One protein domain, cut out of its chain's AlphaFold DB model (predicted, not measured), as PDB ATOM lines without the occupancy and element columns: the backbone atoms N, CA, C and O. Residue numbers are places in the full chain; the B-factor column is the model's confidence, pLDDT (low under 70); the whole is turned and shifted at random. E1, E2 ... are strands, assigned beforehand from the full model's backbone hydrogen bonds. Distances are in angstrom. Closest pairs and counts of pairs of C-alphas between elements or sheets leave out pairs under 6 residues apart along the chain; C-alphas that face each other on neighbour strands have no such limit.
ATOM      1  N   THR A  21     -26.690  -2.162 -18.155       84.62
ATOM      2  CA  THR A  21     -27.162  -3.095 -19.184       84.62
ATOM      3  C   THR A  21     -28.084  -4.129 -18.566       84.62
ATOM      4  O   THR A  21     -27.772  -4.780 -17.569       84.62
ATOM      5  N   ILE A  22     -29.250  -4.280 -19.182       86.19
ATOM      6  CA  ILE A  22     -30.122  -5.419 -18.944       86.19
ATOM      7  C   ILE A  22     -29.675  -6.524 -19.893       86.19
ATOM      8  O   ILE A  22     -29.663  -6.308 -21.101       86.19
ATOM      9  N   THR A  23     -29.310  -7.684 -19.364       85.19
ATOM     10  CA  THR A  23     -28.749  -8.804 -20.134       85.19
ATOM     11  C   THR A  23     -29.780  -9.874 -20.474       85.19
ATOM     12  O   THR A  23     -29.620 -10.619 -21.444       85.19
ATOM     13  N   ALA A  24     -30.857  -9.967 -19.690       86.94
ATOM     14  CA  ALA A  24     -31.935 -10.906 -19.958       86.94
ATOM     15  C   ALA A  24     -33.287 -10.454 -19.398       86.94
ATOM     16  O   ALA A  24     -33.373  -9.775 -18.373       86.94
ATOM     17  N   PHE A  25     -34.347 -10.912 -20.062       88.62
ATOM     18  CA  PHE A  25     -35.740 -10.731 -19.671       88.62
ATOM     19  C   PHE A  25     -36.423 -12.085 -19.588       88.62
ATOM     20  O   PHE A  25     -36.276 -12.902 -20.499       88.62
ATOM     21  N   TYR A  26     -37.211 -12.283 -18.539       89.69
ATOM     22  CA  TYR A  26     -38.063 -13.451 -18.364       89.69
ATOM     23  C   TYR A  26     -39.467 -12.979 -18.007       89.69
ATOM     24  O   TYR A  26     -39.640 -12.081 -17.187       89.69
ATOM     25  N   VAL A  27     -40.475 -13.580 -18.621       89.12
ATOM     26  CA  VAL A  27     -41.882 -13.267 -18.395       89.12
ATOM     27  C   VAL A  27     -42.636 -14.570 -18.223       89.12
ATOM     28  O   VAL A  27     -42.636 -15.423 -19.109       89.12
ATOM     29  N   ARG A  28     -43.312 -14.716 -17.090       87.12
ATOM     30  CA  ARG A  28     -44.281 -15.782 -16.856       87.12
ATOM     31  C   ARG A  28     -45.659 -15.169 -16.900       87.12
ATOM     32  O   ARG A  28     -45.955 -14.228 -16.169       87.12
ATOM     33  N   VAL A  29     -46.492 -15.712 -17.768       81.81
ATOM     34  CA  VAL A  29     -47.867 -15.270 -17.947       81.81
ATOM     35  C   VAL A  29     -48.761 -16.356 -17.372       81.81
ATOM     36  O   VAL A  29     -48.641 -17.513 -17.766       81.81
ATOM     37  N   HIS A  30     -49.630 -16.019 -16.420       78.44
ATOM     38  CA  HIS A  30     -50.614 -16.987 -15.947       78.44
ATOM     39  C   HIS A  30     -51.727 -17.148 -16.991       78.44
ATOM     40  O   HIS A  30     -52.401 -16.165 -17.298       78.44
ATOM     41  N   PRO A  31     -51.973 -18.370 -17.496       68.69
ATOM     42  CA  PRO A  31     -52.921 -18.601 -18.587       68.69
ATOM     43  C   PRO A  31     -54.369 -18.262 -18.214       68.69
ATOM     44  O   PRO A  31     -55.174 -17.971 -19.083       68.69
ATOM     45  N   SER A  32     -54.706 -18.232 -16.922       68.81
ATOM     46  CA  SER A  32     -56.043 -17.861 -16.447       68.81
ATOM     47  C   SER A  32     -56.379 -16.373 -16.582       68.81
ATOM     48  O   SER A  32     -57.530 -15.999 -16.384       68.81
ATOM     49  N   LEU A  33     -55.390 -15.516 -16.860       67.94
ATOM     50  CA  LEU A  33     -55.555 -14.057 -16.882       67.94
ATOM     51  C   LEU A  33     -55.364 -13.448 -18.272       67.94
ATOM     52  O   LEU A  33     -55.552 -12.244 -18.435       67.94
ATOM     53  N   PHE A  34     -54.991 -14.259 -19.261       71.31
ATOM     54  CA  PHE A  34     -54.718 -13.808 -20.617       71.31
ATOM     55  C   PHE A  34     -55.442 -14.710 -21.608       71.31
ATOM     56  O   PHE A  34     -55.148 -15.898 -21.709       71.31
ATOM     57  N   GLU A  35     -56.382 -14.127 -22.346       67.12
ATOM     58  CA  GLU A  35     -57.005 -14.782 -23.489       67.12
ATOM     59  C   GLU A  35     -56.030 -14.720 -24.669       67.12
ATOM     60  O   GLU A  35     -55.848 -13.676 -25.300       67.12
ATOM     61  N   PHE A  36     -55.347 -15.835 -24.923       72.31
ATOM     62  CA  PHE A  36     -54.574 -16.019 -26.147       72.31
ATOM     63  C   PHE A  36     -55.519 -16.329 -27.303       72.31
ATOM     64  O   PHE A  36     -56.568 -16.939 -27.107       72.31
ATOM     65  N   GLN A  37     -55.145 -15.902 -28.508       64.56
ATOM     66  CA  GLN A  37     -56.082 -15.831 -29.626       64.56
ATOM     67  C   GLN A  37     -56.604 -17.198 -30.091       64.56
ATOM     68  O   GLN A  37     -57.704 -17.224 -30.616       64.56
ATOM     69  N   ASP A  38     -55.873 -18.296 -29.846       61.88
ATOM     70  CA  ASP A  38     -56.307 -19.682 -30.129       61.88
ATOM     71  C   ASP A  38     -55.420 -20.734 -29.432       61.88
ATOM     72  O   ASP A  38     -55.874 -21.796 -29.007       61.88
ATOM     73  N   HIS A  39     -54.121 -20.451 -29.332       74.38
ATOM     74  CA  HIS A  39     -53.101 -21.324 -28.759       74.38
ATOM     75  C   HIS A  39     -52.077 -20.481 -28.000       74.38
ATOM     76  O   HIS A  39     -51.885 -19.304 -28.299       74.38
ATOM     77  N   GLU A  40     -51.418 -21.076 -27.010       76.62
ATOM     78  CA  GLU A  40     -50.352 -20.390 -26.286       76.62
ATOM     79  C   GLU A  40     -49.191 -20.081 -27.260       76.62
ATOM     80  O   GLU A  40     -48.689 -21.016 -27.902       76.62
ATOM     81  N   PRO A  41     -48.777 -18.807 -27.398       85.38
ATOM     82  CA  PRO A  41     -47.884 -18.375 -28.466       85.38
ATOM     83  C   PRO A  41     -46.463 -18.921 -28.290       85.38
ATOM     84  O   PRO A  41     -45.971 -19.114 -27.181       85.38
ATOM     85  N   ASP A  42     -45.750 -19.140 -29.395       88.12
ATOM     86  CA  ASP A  42     -44.335 -19.544 -29.351       88.12
ATOM     87  C   ASP A  42     -43.398 -18.385 -28.991       88.12
ATOM     88  O   ASP A  42     -42.290 -18.589 -28.475       88.12
ATOM     89  N   PHE A  43     -43.831 -17.154 -29.260       92.06
ATOM     90  CA  PHE A  43     -43.073 -15.949 -28.976       92.06
ATOM     91  C   PHE A  43     -43.983 -14.794 -28.563       92.06
ATOM     92  O   PHE A  43     -45.090 -14.643 -29.065       92.06
ATOM     93  N   LEU A  44     -43.470 -13.935 -27.686       92.75
ATOM     94  CA  LEU A  44     -44.086 -12.659 -27.327       92.75
ATOM     95  C   LEU A  44     -43.171 -11.520 -27.754       92.75
ATOM     96  O   LEU A  44     -41.956 -11.679 -27.807       92.75
ATOM     97  N   THR A  45     -43.734 -10.353 -28.037       93.69
ATOM     98  CA  THR A  45     -42.953  -9.159 -28.376       93.69
ATOM     99  C   THR A  45     -42.924  -8.210 -27.188       93.69
ATOM    100  O   THR A  45     -43.970  -7.744 -26.738       93.69
ATOM    101  N   LEU A  46     -41.728  -7.909 -26.683       92.88
ATOM    102  CA  LEU A  46     -41.498  -6.941 -25.618       92.88
ATOM    103  C   LEU A  46     -40.959  -5.642 -26.223       92.88
ATOM    104  O   LEU A  46     -39.878  -5.608 -26.804       92.88
ATOM    105  N   LEU A  47     -41.724  -4.564 -26.081       93.06
ATOM    106  CA  LEU A  47     -41.324  -3.211 -26.450       93.06
ATOM    107  C   LEU A  47     -40.904  -2.460 -25.188       93.06
ATOM    108  O   LEU A  47     -41.725  -2.283 -24.288       93.06
ATOM    109  N   LEU A  48     -39.660  -1.990 -25.139       89.94
ATOM    110  CA  LEU A  48     -39.134  -1.141 -24.070       89.94
ATOM    111  C   LEU A  48     -38.935   0.263 -24.617       89.94
ATOM    112  O   LEU A  48     -38.147   0.418 -25.523       89.94
ATOM    113  N   ASN A  49     -39.563   1.298 -24.077       86.25
ATOM    114  CA  ASN A  49     -39.277   2.671 -24.505       86.25
ATOM    115  C   ASN A  49     -38.129   3.251 -23.663       86.25
ATOM    116  O   ASN A  49     -38.250   3.203 -22.430       86.25
ATOM    117  N   PRO A  50     -37.082   3.857 -24.272       81.19
ATOM    118  CA  PRO A  50     -36.933   4.269 -25.687       81.19
ATOM    119  C   PRO A  50     -36.242   3.259 -26.641       81.19
ATOM    120  O   PRO A  50     -35.830   3.624 -27.739       81.19
ATOM    121  N   HIS A  51     -36.075   2.009 -26.235       82.81
ATOM    122  CA  HIS A  51     -35.356   0.951 -26.951       82.81
ATOM    123  C   HIS A  51     -36.186   0.240 -28.042       82.81
ATOM    124  O   HIS A  51     -37.410   0.367 -28.111       82.81
ATOM    125  N   PRO A  52     -35.539  -0.517 -28.948       82.44
ATOM    126  CA  PRO A  52     -36.260  -1.321 -29.931       82.44
ATOM    127  C   PRO A  52     -37.034  -2.473 -29.276       82.44
ATOM    128  O   PRO A  52     -36.674  -2.970 -28.208       82.44
ATOM    129  N   ALA A  53     -38.089  -2.924 -29.958       88.81
ATOM    130  CA  ALA A  53     -38.802  -4.137 -29.582       88.81
ATOM    131  C   ALA A  53     -37.947  -5.384 -29.833       88.81
ATOM    132  O   ALA A  53     -37.163  -5.435 -30.783       88.81
ATOM    133  N   PHE A  54     -38.148  -6.410 -29.014       92.06
ATOM    134  CA  PHE A  54     -37.502  -7.705 -29.179       92.06
ATOM    135  C   PHE A  54     -38.431  -8.859 -28.838       92.06
ATOM    136  O   PHE A  54     -39.429  -8.698 -28.134       92.06
ATOM    137  N   SER A  55     -38.103 -10.039 -29.359       93.56
ATOM    138  CA  SER A  55     -38.891 -11.245 -29.143       93.56
ATOM    139  C   SER A  55     -38.426 -12.003 -27.901       93.56
ATOM    140  O   SER A  55     -37.233 -12.196 -27.660       93.56
ATOM    141  N   LEU A  56     -39.398 -12.444 -27.112       94.12
ATOM    142  CA  LEU A  56     -39.248 -13.412 -26.039       94.12
ATOM    143  C   LEU A  56     -39.693 -14.768 -26.577       94.12
ATOM    144  O   LEU A  56     -40.788 -14.875 -27.123       94.12
ATOM    145  N   ARG A  57     -38.872 -15.804 -26.420       93.25
ATOM    146  CA  ARG A  57     -39.203 -17.164 -26.868       93.25
ATOM    147  C   ARG A  57     -39.780 -17.970 -25.721       93.25
ATOM    148  O   ARG A  57     -39.272 -17.875 -24.606       93.25
ATOM    149  N   ARG A  58     -40.791 -18.787 -26.004       92.75
ATOM    150  CA  ARG A  58     -41.349 -19.732 -25.040       92.75
ATOM    151  C   ARG A  58     -40.324 -20.818 -24.705       92.75
ATOM    152  O   ARG A  58     -39.762 -21.464 -25.587       92.75
ATOM    153  N   ILE A  59     -40.092 -21.021 -23.418       91.62
ATOM    154  CA  ILE A  59     -39.217 -22.039 -22.844       91.62
ATOM    155  C   ILE A  59     -40.067 -22.895 -21.917       91.62
ATOM    156  O   ILE A  59     -40.783 -22.378 -21.062       91.62
ATOM    157  N   ARG A  60     -39.968 -24.214 -22.082       89.62
ATOM    158  CA  ARG A  60     -40.616 -25.186 -21.205       89.62
ATOM    159  C   ARG A  60     -39.716 -25.484 -20.010       89.62
ATOM    160  O   ARG A  60     -38.566 -25.882 -20.187       89.62
ATOM    161  N   LEU A  61     -40.246 -25.307 -18.809       86.12
ATOM    162  CA  LEU A  61     -39.582 -25.660 -17.562       86.12
ATOM    163  C   LEU A  61     -39.825 -27.138 -17.195       86.12
ATOM    164  O   LEU A  61     -40.796 -27.748 -17.658       86.12
ATOM    165  N   PRO A  62     -38.977 -27.734 -16.332       83.38
ATOM    166  CA  PRO A  62     -39.124 -29.128 -15.890       83.38
ATOM    167  C   PRO A  62     -40.466 -29.419 -15.204       83.38
ATOM    168  O   PRO A  62     -41.008 -30.518 -15.304       83.38
ATOM    169  N   ASN A  63     -41.039 -28.412 -14.547       84.00
ATOM    170  CA  ASN A  63     -42.338 -28.468 -13.877       84.00
ATOM    171  C   ASN A  63     -43.539 -28.370 -14.840       84.00
ATOM    172  O   ASN A  63     -44.657 -28.179 -14.378       84.00
ATOM    173  N   HIS A  64     -43.325 -28.512 -16.156       79.44
ATOM    174  CA  HIS A  64     -44.358 -28.388 -17.196       79.44
ATOM    175  C   HIS A  64     -44.970 -26.985 -17.317       79.44
ATOM    176  O   HIS A  64     -45.984 -26.814 -17.989       79.44
ATOM    177  N   GLU A  65     -44.340 -25.975 -16.720       84.62
ATOM    178  CA  GLU A  65     -44.715 -24.579 -16.906       84.62
ATOM    179  C   GLU A  65     -43.953 -23.960 -18.079       84.62
ATOM    180  O   GLU A  65     -42.917 -24.467 -18.523       84.62
ATOM    181  N   PHE A  66     -44.456 -22.830 -18.566       86.62
ATOM    182  CA  PHE A  66     -43.834 -22.072 -19.641       86.62
ATOM    183  C   PHE A  66     -43.404 -20.688 -19.157       86.62
ATOM    184  O   PHE A  66     -44.114 -20.009 -18.413       86.62
ATOM    185  N   VAL A  67     -42.222 -20.269 -19.603       91.38
ATOM    186  CA  VAL A  67     -41.692 -18.914 -19.422       91.38
ATOM    187  C   VAL A  67     -41.222 -18.391 -20.764       91.38
ATOM    188  O   VAL A  67     -40.594 -19.104 -21.539       91.38
ATOM    189  N   TYR A  68     -41.482 -17.122 -21.024       92.88
ATOM    190  CA  TYR A  68     -40.984 -16.417 -22.191       92.88
ATOM    191  C   TYR A  68     -39.690 -15.710 -21.827       92.88
ATOM    192  O   TYR A  68     -39.679 -14.917 -20.891       92.88
ATOM    193  N   ALA A  69     -38.602 -15.972 -22.548       92.44
ATOM    194  CA  ALA A  69     -37.314 -15.368 -22.231       92.44
ATOM    195  C   ALA A  69     -36.573 -14.820 -23.448       92.44
ATOM    196  O   ALA A  69     -36.717 -15.308 -24.571       92.44
ATOM    197  N   SER A  70     -35.729 -13.821 -23.202       92.56
ATOM    198  CA  SER A  70     -34.772 -13.292 -24.170       92.56
ATOM    199  C   SER A  70     -33.461 -12.928 -23.484       92.56
ATOM    200  O   SER A  70     -33.466 -12.415 -22.369       92.56
ATOM    201  N   LYS A  71     -32.341 -13.186 -24.168       89.38
ATOM    202  CA  LYS A  71     -30.977 -12.809 -23.753       89.38
ATOM    203  C   LYS A  71     -30.491 -11.539 -24.461       89.38
ATOM    204  O   LYS A  71     -29.307 -11.391 -24.750       89.38
ATOM    205  N   GLN A  72     -31.421 -10.689 -24.883       87.69
ATOM    206  CA  GLN A  72     -31.066  -9.474 -25.593       87.69
ATOM    207  C   GLN A  72     -30.537  -8.429 -24.620       87.69
ATOM    208  O   GLN A  72     -31.212  -8.065 -23.659       87.69
ATOM    209  N   ASN A  73     -29.349  -7.915 -24.932       85.00
ATOM    210  CA  ASN A  73     -28.725  -6.859 -24.155       85.00
ATOM    211  C   ASN A  73     -29.366  -5.509 -24.491       85.00
ATOM    212  O   ASN A  73     -29.390  -5.092 -25.652       85.00
ATOM    213  N   VAL A  74     -29.864  -4.813 -23.473       85.94
ATOM    214  CA  VAL A  74     -30.485  -3.493 -23.595       85.94
ATOM    215  C   VAL A  74     -29.746  -2.523 -22.686       85.94
ATOM    216  O   VAL A  74     -29.801  -2.635 -21.464       85.94
ATOM    217  N   ARG A  75     -29.048  -1.560 -23.295       85.25
ATOM    218  CA  ARG A  75     -28.308  -0.529 -22.565       85.25
ATOM    219  C   ARG A  75     -29.232   0.607 -22.166       85.25
ATOM    220  O   ARG A  75     -29.660   1.378 -23.019       85.25
ATOM    221  N   ALA A  76     -29.505   0.742 -20.886       81.62
ATOM    222  CA  ALA A  76     -30.336   1.787 -20.331       81.62
ATOM    223  C   ALA A  76     -29.514   3.004 -19.909       81.62
ATOM    224  O   ALA A  76     -28.456   2.871 -19.303       81.62
ATOM    225  N   THR A  77     -30.039   4.193 -20.186       78.88
ATOM    226  CA  THR A  77     -29.511   5.468 -19.671       78.88
ATOM    227  C   THR A  77     -30.462   6.121 -18.673       78.88
ATOM    228  O   THR A  77     -30.152   7.165 -18.115       78.88
ATOM    229  N   THR A  78     -31.650   5.544 -18.485       82.94
ATOM    230  CA  THR A  78     -32.686   6.069 -17.603       82.94
ATOM    231  C   THR A  78     -33.075   5.021 -16.581       82.94
ATOM    232  O   THR A  78     -33.291   3.855 -16.904       82.94
ATOM    233  N   ASN A  79     -33.278   5.477 -15.350       82.94
ATOM    234  CA  ASN A  79     -33.718   4.640 -14.235       82.94
ATOM    235  C   ASN A  79     -35.174   4.183 -14.367       82.94
ATOM    236  O   ASN A  79     -35.631   3.338 -13.609       82.94
ATOM    237  N   VAL A  80     -35.938   4.743 -15.305       85.94
ATOM    238  CA  VAL A  80     -37.323   4.340 -15.556       85.94
ATOM    239  C   VAL A  80     -37.482   3.980 -17.021       85.94
ATOM    240  O   VAL A  80     -37.181   4.784 -17.904       85.94
ATOM    241  N   MET A  81     -38.004   2.784 -17.270       86.44
ATOM    242  CA  MET A  81     -38.301   2.264 -18.600       86.44
ATOM    243  C   MET A  81     -39.752   1.832 -18.658       86.44
ATOM    244  O   MET A  81     -40.240   1.132 -17.776       86.44
ATOM    245  N   ARG A  82     -40.473   2.240 -19.698       90.12
ATOM    246  CA  ARG A  82     -41.846   1.766 -19.910       90.12
ATOM    247  C   ARG A  82     -41.798   0.565 -20.819       90.12
ATOM    248  O   ARG A  82     -41.128   0.619 -21.843       90.12
ATOM    249  N   PHE A  83     -42.556  -0.463 -20.484       90.75
ATOM    250  CA  PHE A  83     -42.602  -1.662 -21.295       90.75
ATOM    251  C   PHE A  83     -44.024  -2.022 -21.702       90.75
ATOM    252  O   PHE A  83     -45.000  -1.662 -21.035       90.75
ATOM    253  N   GLN A  84     -44.139  -2.704 -22.832       92.38
ATOM    254  CA  GLN A  84     -45.386  -3.226 -23.369       92.38
ATOM    255  C   GLN A  84     -45.129  -4.616 -23.942       92.38
ATOM    256  O   GLN A  84     -44.174  -4.800 -24.689       92.38
ATOM    257  N   LEU A  85     -45.975  -5.575 -23.587       91.56
ATOM    258  CA  LEU A  85     -45.915  -6.948 -24.071       91.56
ATOM    259  C   LEU A  85     -47.052  -7.180 -25.062       91.56
ATOM    260  O   LEU A  85     -48.195  -6.809 -24.784       91.56
ATOM    261  N   PHE A  86     -46.737  -7.811 -26.182       90.69
ATOM    262  CA  PHE A  86     -47.679  -8.110 -27.251       90.69
ATOM    263  C   PHE A  86     -47.615  -9.582 -27.643       90.69
ATOM    264  O   PHE A  86     -46.537 -10.177 -27.675       90.69
ATOM    265  N   ASP A  87     -48.772 -10.120 -28.000       90.12
ATOM    266  CA  ASP A  87     -48.930 -11.332 -28.792       90.12
ATOM    267  C   ASP A  87     -49.377 -10.910 -30.196       90.12
ATOM    268  O   ASP A  87     -50.482 -10.398 -30.391       90.12
ATOM    269  N   GLY A  88     -48.465 -10.991 -31.166       87.81
ATOM    270  CA  GLY A  88     -48.674 -10.437 -32.502       87.81
ATOM    271  C   GLY A  88     -49.059  -8.950 -32.467       87.81
ATOM    272  O   GLY A  88     -48.227  -8.082 -32.204       87.81
ATOM    273  N   LYS A  89     -50.330  -8.651 -32.760       87.38
ATOM    274  CA  LYS A  89     -50.901  -7.287 -32.741       87.38
ATOM    275  C   LYS A  89     -51.674  -6.978 -31.456       87.38
ATOM    276  O   LYS A  89     -52.047  -5.827 -31.225       87.38
ATOM    277  N   THR A  90     -51.919  -7.987 -30.631       87.44
ATOM    278  CA  THR A  90     -52.710  -7.886 -29.412       87.44
ATOM    279  C   THR A  90     -51.804  -7.487 -28.268       87.44
ATOM    280  O   THR A  90     -50.826  -8.158 -27.944       87.44
ATOM    281  N   LYS A  91     -52.113  -6.363 -27.634       89.62
ATOM    282  CA  LYS A  91     -51.384  -5.926 -26.452       89.62
ATOM    283  C   LYS A  91     -51.835  -6.740 -25.247       89.62
ATOM    284  O   LYS A  91     -52.968  -6.586 -24.807       89.62
ATOM    285  N   LEU A  92     -50.925  -7.533 -24.693       86.81
ATOM    286  CA  LEU A  92     -51.183  -8.327 -23.497       86.81
ATOM    287  C   LEU A  92     -51.092  -7.460 -22.248       86.81
ATOM    288  O   LEU A  92     -52.007  -7.435 -21.433       86.81
ATOM    289  N   LEU A  93     -49.985  -6.728 -22.081       88.31
ATOM    290  CA  LEU A  93     -49.786  -5.937 -20.871       88.31
ATOM    291  C   LEU A  93     -48.876  -4.730 -21.076       88.31
ATOM    292  O   LEU A  93     -48.149  -4.609 -22.059       88.31
ATOM    293  N   LYS A  94     -48.942  -3.798 -20.130       90.69
ATOM    294  CA  LYS A  94     -48.068  -2.626 -20.035       90.69
ATOM    295  C   LYS A  94     -47.478  -2.579 -18.634       90.69
ATOM    296  O   LYS A  94     -48.074  -3.120 -17.712       90.69
ATOM    297  N   GLY A  95     -46.352  -1.906 -18.467       88.94
ATOM    298  CA  GLY A  95     -45.840  -1.570 -17.151       88.94
ATOM    299  C   GLY A  95     -44.659  -0.617 -17.205       88.94
ATOM    300  O   GLY A  95     -44.361  -0.013 -18.242       88.94
ATOM    301  N   ALA A  96     -43.998  -0.475 -16.065       87.81
ATOM    302  CA  ALA A  96     -42.746   0.247 -15.939       87.81
ATOM    303  C   ALA A  96     -41.725  -0.584 -15.160       87.81
ATOM    304  O   ALA A  96     -42.084  -1.278 -14.217       87.81
ATOM    305  N   ILE A  97     -40.464  -0.492 -15.551       85.88
ATOM    306  CA  ILE A  97     -39.314  -1.002 -14.813       85.88
ATOM    307  C   ILE A  97     -38.634   0.223 -14.207       85.88
ATOM    308  O   ILE A  97     -38.321   1.174 -14.926       85.88
ATOM    309  N   ARG A  98     -38.470   0.229 -12.888       84.88
ATOM    310  CA  ARG A  98     -37.749   1.246 -12.123       84.88
ATOM    311  C   ARG A  98     -36.473   0.629 -11.588       84.88
ATOM    312  O   ARG A  98     -36.509  -0.433 -10.982       84.88
ATOM    313  N   ILE A  99     -35.358   1.289 -11.819       79.81
ATOM    314  CA  ILE A  99     -34.024   0.790 -11.530       79.81
ATOM    315  C   ILE A  99     -33.378   1.830 -10.631       79.81
ATOM    316  O   ILE A  99     -33.078   2.936 -11.063       79.81
ATOM    317  N   GLY A 100     -33.284   1.494  -9.350       73.44
ATOM    318  CA  GLY A 100     -32.481   2.212  -8.373       73.44
ATOM    319  C   GLY A 100     -31.080   1.611  -8.277       73.44
ATOM    320  O   GLY A 100     -30.777   0.610  -8.921       73.44
ATOM    321  N   GLU A 101     -30.247   2.212  -7.434       68.06
ATOM    322  CA  GLU A 101     -28.835   1.840  -7.244       68.06
ATOM    323  C   GLU A 101     -28.671   0.363  -6.825       68.06
ATOM    324  O   GLU A 101     -27.857  -0.378  -7.387       68.06
ATOM    325  N   ASP A 102     -29.534  -0.099  -5.915       65.81
ATOM    326  CA  ASP A 102     -29.470  -1.455  -5.354       65.81
ATOM    327  C   ASP A 102     -30.711  -2.311  -5.580       65.81
ATOM    328  O   ASP A 102     -30.727  -3.497  -5.247       65.81
ATOM    329  N   LYS A 103     -31.757  -1.744  -6.181       71.50
ATOM    330  CA  LYS A 103     -33.018  -2.451  -6.388       71.50
ATOM    331  C   LYS A 103     -33.602  -2.117  -7.743       71.50
ATOM    332  O   LYS A 103     -33.742  -0.952  -8.097       71.50
ATOM    333  N   CYS A 104     -34.027  -3.145  -8.461       73.06
ATOM    334  CA  CYS A 104     -34.896  -2.979  -9.612       73.06
ATOM    335  C   CYS A 104     -36.292  -3.504  -9.263       73.06
ATOM    336  O   CYS A 104     -36.461  -4.577  -8.687       73.06
ATOM    337  N   GLU A 105     -37.288  -2.694  -9.577       80.00
ATOM    338  CA  GLU A 105     -38.697  -2.910  -9.308       80.00
ATOM    339  C   GLU A 105     -39.441  -2.901 -10.643       80.00
ATOM    340  O   GLU A 105     -39.348  -1.943 -11.413       80.00
ATOM    341  N   VAL A 106     -40.198  -3.956 -10.935       81.12
ATOM    342  CA  VAL A 106     -41.063  -3.997 -12.120       81.12
ATOM    343  C   VAL A 106     -42.513  -3.853 -11.680       81.12
ATOM    344  O   VAL A 106     -42.991  -4.572 -10.810       81.12
ATOM    345  N   ILE A 107     -43.218  -2.917 -12.303       82.31
ATOM    346  CA  ILE A 107     -44.588  -2.534 -11.978       82.31
ATOM    347  C   ILE A 107     -45.464  -2.823 -13.204       82.31
ATOM    348  O   ILE A 107     -45.542  -1.988 -14.117       82.31
ATOM    349  N   PRO A 108     -46.105  -4.002 -13.282       78.25
ATOM    350  CA  PRO A 108     -47.074  -4.298 -14.329       78.25
ATOM    351  C   PRO A 108     -48.387  -3.535 -14.087       78.25
ATOM    352  O   PRO A 108     -48.797  -3.302 -12.955       78.25
ATOM    353  N   SER A 109     -49.069  -3.144 -15.162       78.62
ATOM    354  CA  SER A 109     -50.372  -2.461 -15.106       78.62
ATOM    355  C   SER A 109     -51.534  -3.402 -14.792       78.62
ATOM    356  O   SER A 109     -52.597  -2.930 -14.409       78.62
ATOM    357  N   ILE A 110     -51.351  -4.711 -14.974       70.31
ATOM    358  CA  ILE A 110     -52.369  -5.727 -14.704       70.31
ATOM    359  C   ILE A 110     -51.787  -6.848 -13.848       70.31
ATOM    360  O   ILE A 110     -50.614  -7.211 -13.967       70.31
ATOM    361  N   LEU A 111     -52.628  -7.410 -12.983       67.31
ATOM    362  CA  LEU A 111     -52.297  -8.601 -12.219       67.31
ATOM    363  C   LEU A 111     -52.333  -9.797 -13.171       67.31
ATOM    364  O   LEU A 111     -53.369 -10.082 -13.749       67.31
ATOM    365  N   GLY A 112     -51.228 -10.528 -13.296       69.44
ATOM    366  CA  GLY A 112     -51.240 -11.850 -13.934       69.44
ATOM    367  C   GLY A 112     -49.942 -12.279 -14.580       69.44
ATOM    368  O   GLY A 112     -49.802 -13.452 -14.907       69.44
ATOM    369  N   ALA A 113     -49.001 -11.354 -14.726       77.19
ATOM    370  CA  ALA A 113     -47.669 -11.656 -15.208       77.19
ATOM    371  C   ALA A 113     -46.636 -11.430 -14.105       77.19
ATOM    372  O   ALA A 113     -46.711 -10.447 -13.364       77.19
ATOM    373  N   GLU A 114     -45.675 -12.339 -14.035       82.62
ATOM    374  CA  GLU A 114     -44.434 -12.172 -13.287       82.62
ATOM    375  C   GLU A 114     -43.334 -11.853 -14.293       82.62
ATOM    376  O   GLU A 114     -43.240 -12.482 -15.351       82.62
ATOM    377  N   ILE A 115     -42.543 -10.826 -14.001       84.56
ATOM    378  CA  ILE A 115     -41.490 -10.356 -14.898       84.56
ATOM    379  C   ILE A 115     -40.201 -10.288 -14.104       84.56
ATOM    380  O   ILE A 115     -40.130  -9.628 -13.067       84.56
ATOM    381  N   TRP A 116     -39.178 -10.949 -14.629       83.50
ATOM    382  CA  TRP A 116     -37.831 -10.924 -14.089       83.50
ATOM    383  C   TRP A 116     -36.891 -10.267 -15.081       83.50
ATOM    384  O   TRP A 116     -36.974 -10.474 -16.296       83.50
ATOM    385  N   VAL A 117     -35.976  -9.481 -14.534       84.31
ATOM    386  CA  VAL A 117     -34.992  -8.725 -15.297       84.31
ATOM    387  C   VAL A 117     -33.621  -9.033 -14.715       84.31
ATOM    388  O   VAL A 117     -33.411  -8.895 -13.511       84.31
ATOM    389  N   SER A 118     -32.691  -9.461 -15.563       82.19
ATOM    390  CA  SER A 118     -31.292  -9.635 -15.179       82.19
ATOM    391  C   SER A 118     -30.495  -8.425 -15.633       82.19
ATOM    392  O   SER A 118     -30.438  -8.123 -16.822       82.19
ATOM    393  N   LEU A 119     -29.875  -7.742 -14.686       80.94
ATOM    394  CA  LEU A 119     -28.894  -6.683 -14.901       80.94
ATOM    395  C   LEU A 119     -27.493  -7.298 -14.855       80.94
ATOM    396  O   LEU A 119     -27.358  -8.434 -14.397       80.94
ATOM    397  N   ASP A 120     -26.475  -6.568 -15.320       71.44
ATOM    398  CA  ASP A 120     -25.045  -6.921 -15.260       71.44
ATOM    399  C   ASP A 120     -24.627  -7.420 -13.851       71.44
ATOM    400  O   ASP A 120     -24.114  -6.674 -13.021       71.44
ATOM    401  N   ASN A 121     -24.871  -8.707 -13.576       56.47
ATOM    402  CA  ASN A 121     -24.662  -9.449 -12.325       56.47
ATOM    403  C   ASN A 121     -25.645  -9.200 -11.157       56.47
ATOM    404  O   ASN A 121     -25.385  -9.662 -10.047       56.47
ATOM    405  N   LYS A 122     -26.799  -8.554 -11.379       63.81
ATOM    406  CA  LYS A 122     -27.879  -8.423 -10.373       63.81
ATOM    407  C   LYS A 122     -29.199  -8.945 -10.954       63.81
ATOM    408  O   LYS A 122     -29.605  -8.520 -12.030       63.81
ATOM    409  N   VAL A 123     -29.899  -9.845 -10.259       58.00
ATOM    410  CA  VAL A 123     -31.232 -10.320 -10.684       58.00
ATOM    411  C   VAL A 123     -32.306  -9.552  -9.927       58.00
ATOM    412  O   VAL A 123     -32.309  -9.528  -8.700       58.00
ATOM    413  N   ALA A 124     -33.234  -8.950 -10.661       60.97
ATOM    414  CA  ALA A 124     -34.384  -8.264 -10.106       60.97
ATOM    415  C   ALA A 124     -35.662  -9.047 -10.387       60.97
ATOM    416  O   ALA A 124     -35.931  -9.471 -11.514       60.97
ATOM    417  N   ILE A 125     -36.449  -9.237  -9.332       57.91
ATOM    418  CA  ILE A 125     -37.677 -10.023  -9.348       57.91
ATOM    419  C   ILE A 125     -38.841  -9.094  -9.039       57.91
ATOM    420  O   ILE A 125     -38.806  -8.379  -8.038       57.91
ATOM    421  N   ALA A 126     -39.887  -9.135  -9.858       56.75
ATOM    422  CA  ALA A 126     -41.158  -8.531  -9.508       56.75
ATOM    423  C   ALA A 126     -42.266  -9.578  -9.462       56.75
ATOM    424  O   ALA A 126     -42.606 -10.207 -10.466       56.75
ATOM    425  N   THR A 127     -42.869  -9.682  -8.283       45.78
ATOM    426  CA  THR A 127     -44.090 -10.437  -8.026       45.78
ATOM    427  C   THR A 127     -45.144  -9.440  -7.530       45.78
ATOM    428  O   THR A 127     -44.836  -8.556  -6.737       45.78
TER     429      THR A 127
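This is residues 21 to 127 of the 213 residues of an uncharacterized protein of Arachis hypogaea (UniProt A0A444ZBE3). You are looking at a nearly closed barrel of strands: one strongly twisted sheet winds round until its edge strands E8 and E10 come side by side at the seam. Short E5 sits beside the first residues of E1, and a long loop, residues 30 to 42, lies at one end of the barrel. The 107 printed residues hold no named helix and ten named strands, E1 to E10 in chain order, in a branched sheet whose neighbour pairs are antiparallel; the class is all strand. The whole is compact, with a radius of gyration of the C-alphas of 13.2 A and spans of 40 by 30 by 23 A.

Start at E1, residues 21 to 29, the strand with three neighbours. On one side of it lie E4, residues 66 to 70, and E5, residues 74 to 76; N 27 and O 68 are 2.8 A apart, N 22 and O 74 2.9 A. On the other side lies E9, residues 113 to 119, with N 26 and O 116 at 2.9 A. E2, residues 43 to 49, and E3, residues 54 to 60, form a hairpin, with N 44 and O 56 at 2.9 A. E3 and E4 form the next hairpin, with N 59 and O 67 at 2.7 A. E2, E3 and E4 are a meander, each strand the antiparallel neighbour of the one before; E1 to E4 are a Greek key, a meander of three whose last strand is also the antiparallel neighbour of E1. On the other side of E2 from E3 lies E6, residues 80 to 87, with N 47 and O 84 at 2.8 A. E6, E7, residues 90 to 99, and E8, residues 104 to 108, form a second meander; look at N 83 and O 95, 2.9 A, and N 98 and O 105, 2.8 A. E9 and E10, residues 122 to 126, form a hairpin, with N 119 and O 122 at 2.8 A. The closest C-alphas of E8 and E10, Val 106 and Ala 126, are 5.2 A apart. E1 and E7 are apart.

Find C-alpha 21 at (-27.162, -3.095, -19.184); from there E1 runs 24.1 A to C-alpha 29. E2 and E3 each measure 19.5 A, E6 23.6 A and E9 19.4 A. E7, the longest strand by residues, runs 27.3 A from C-alpha 90 at (-52.710, -7.886, -29.412). E10 ends at C-alpha 126, (-41.158, -8.531, -9.508).

The two C-alphas farthest apart, Asp 38 and Glu 101, are 41.7 A apart. The printed part has no cut. The link from E1 to E2 is long, and the other links are tight. Mean pLDDT of the printed part is 81.8; look for values under 70 at residues 31 to 33, 35, 37 to 38, 101 to 102, 111 to 112 and 121 to 127.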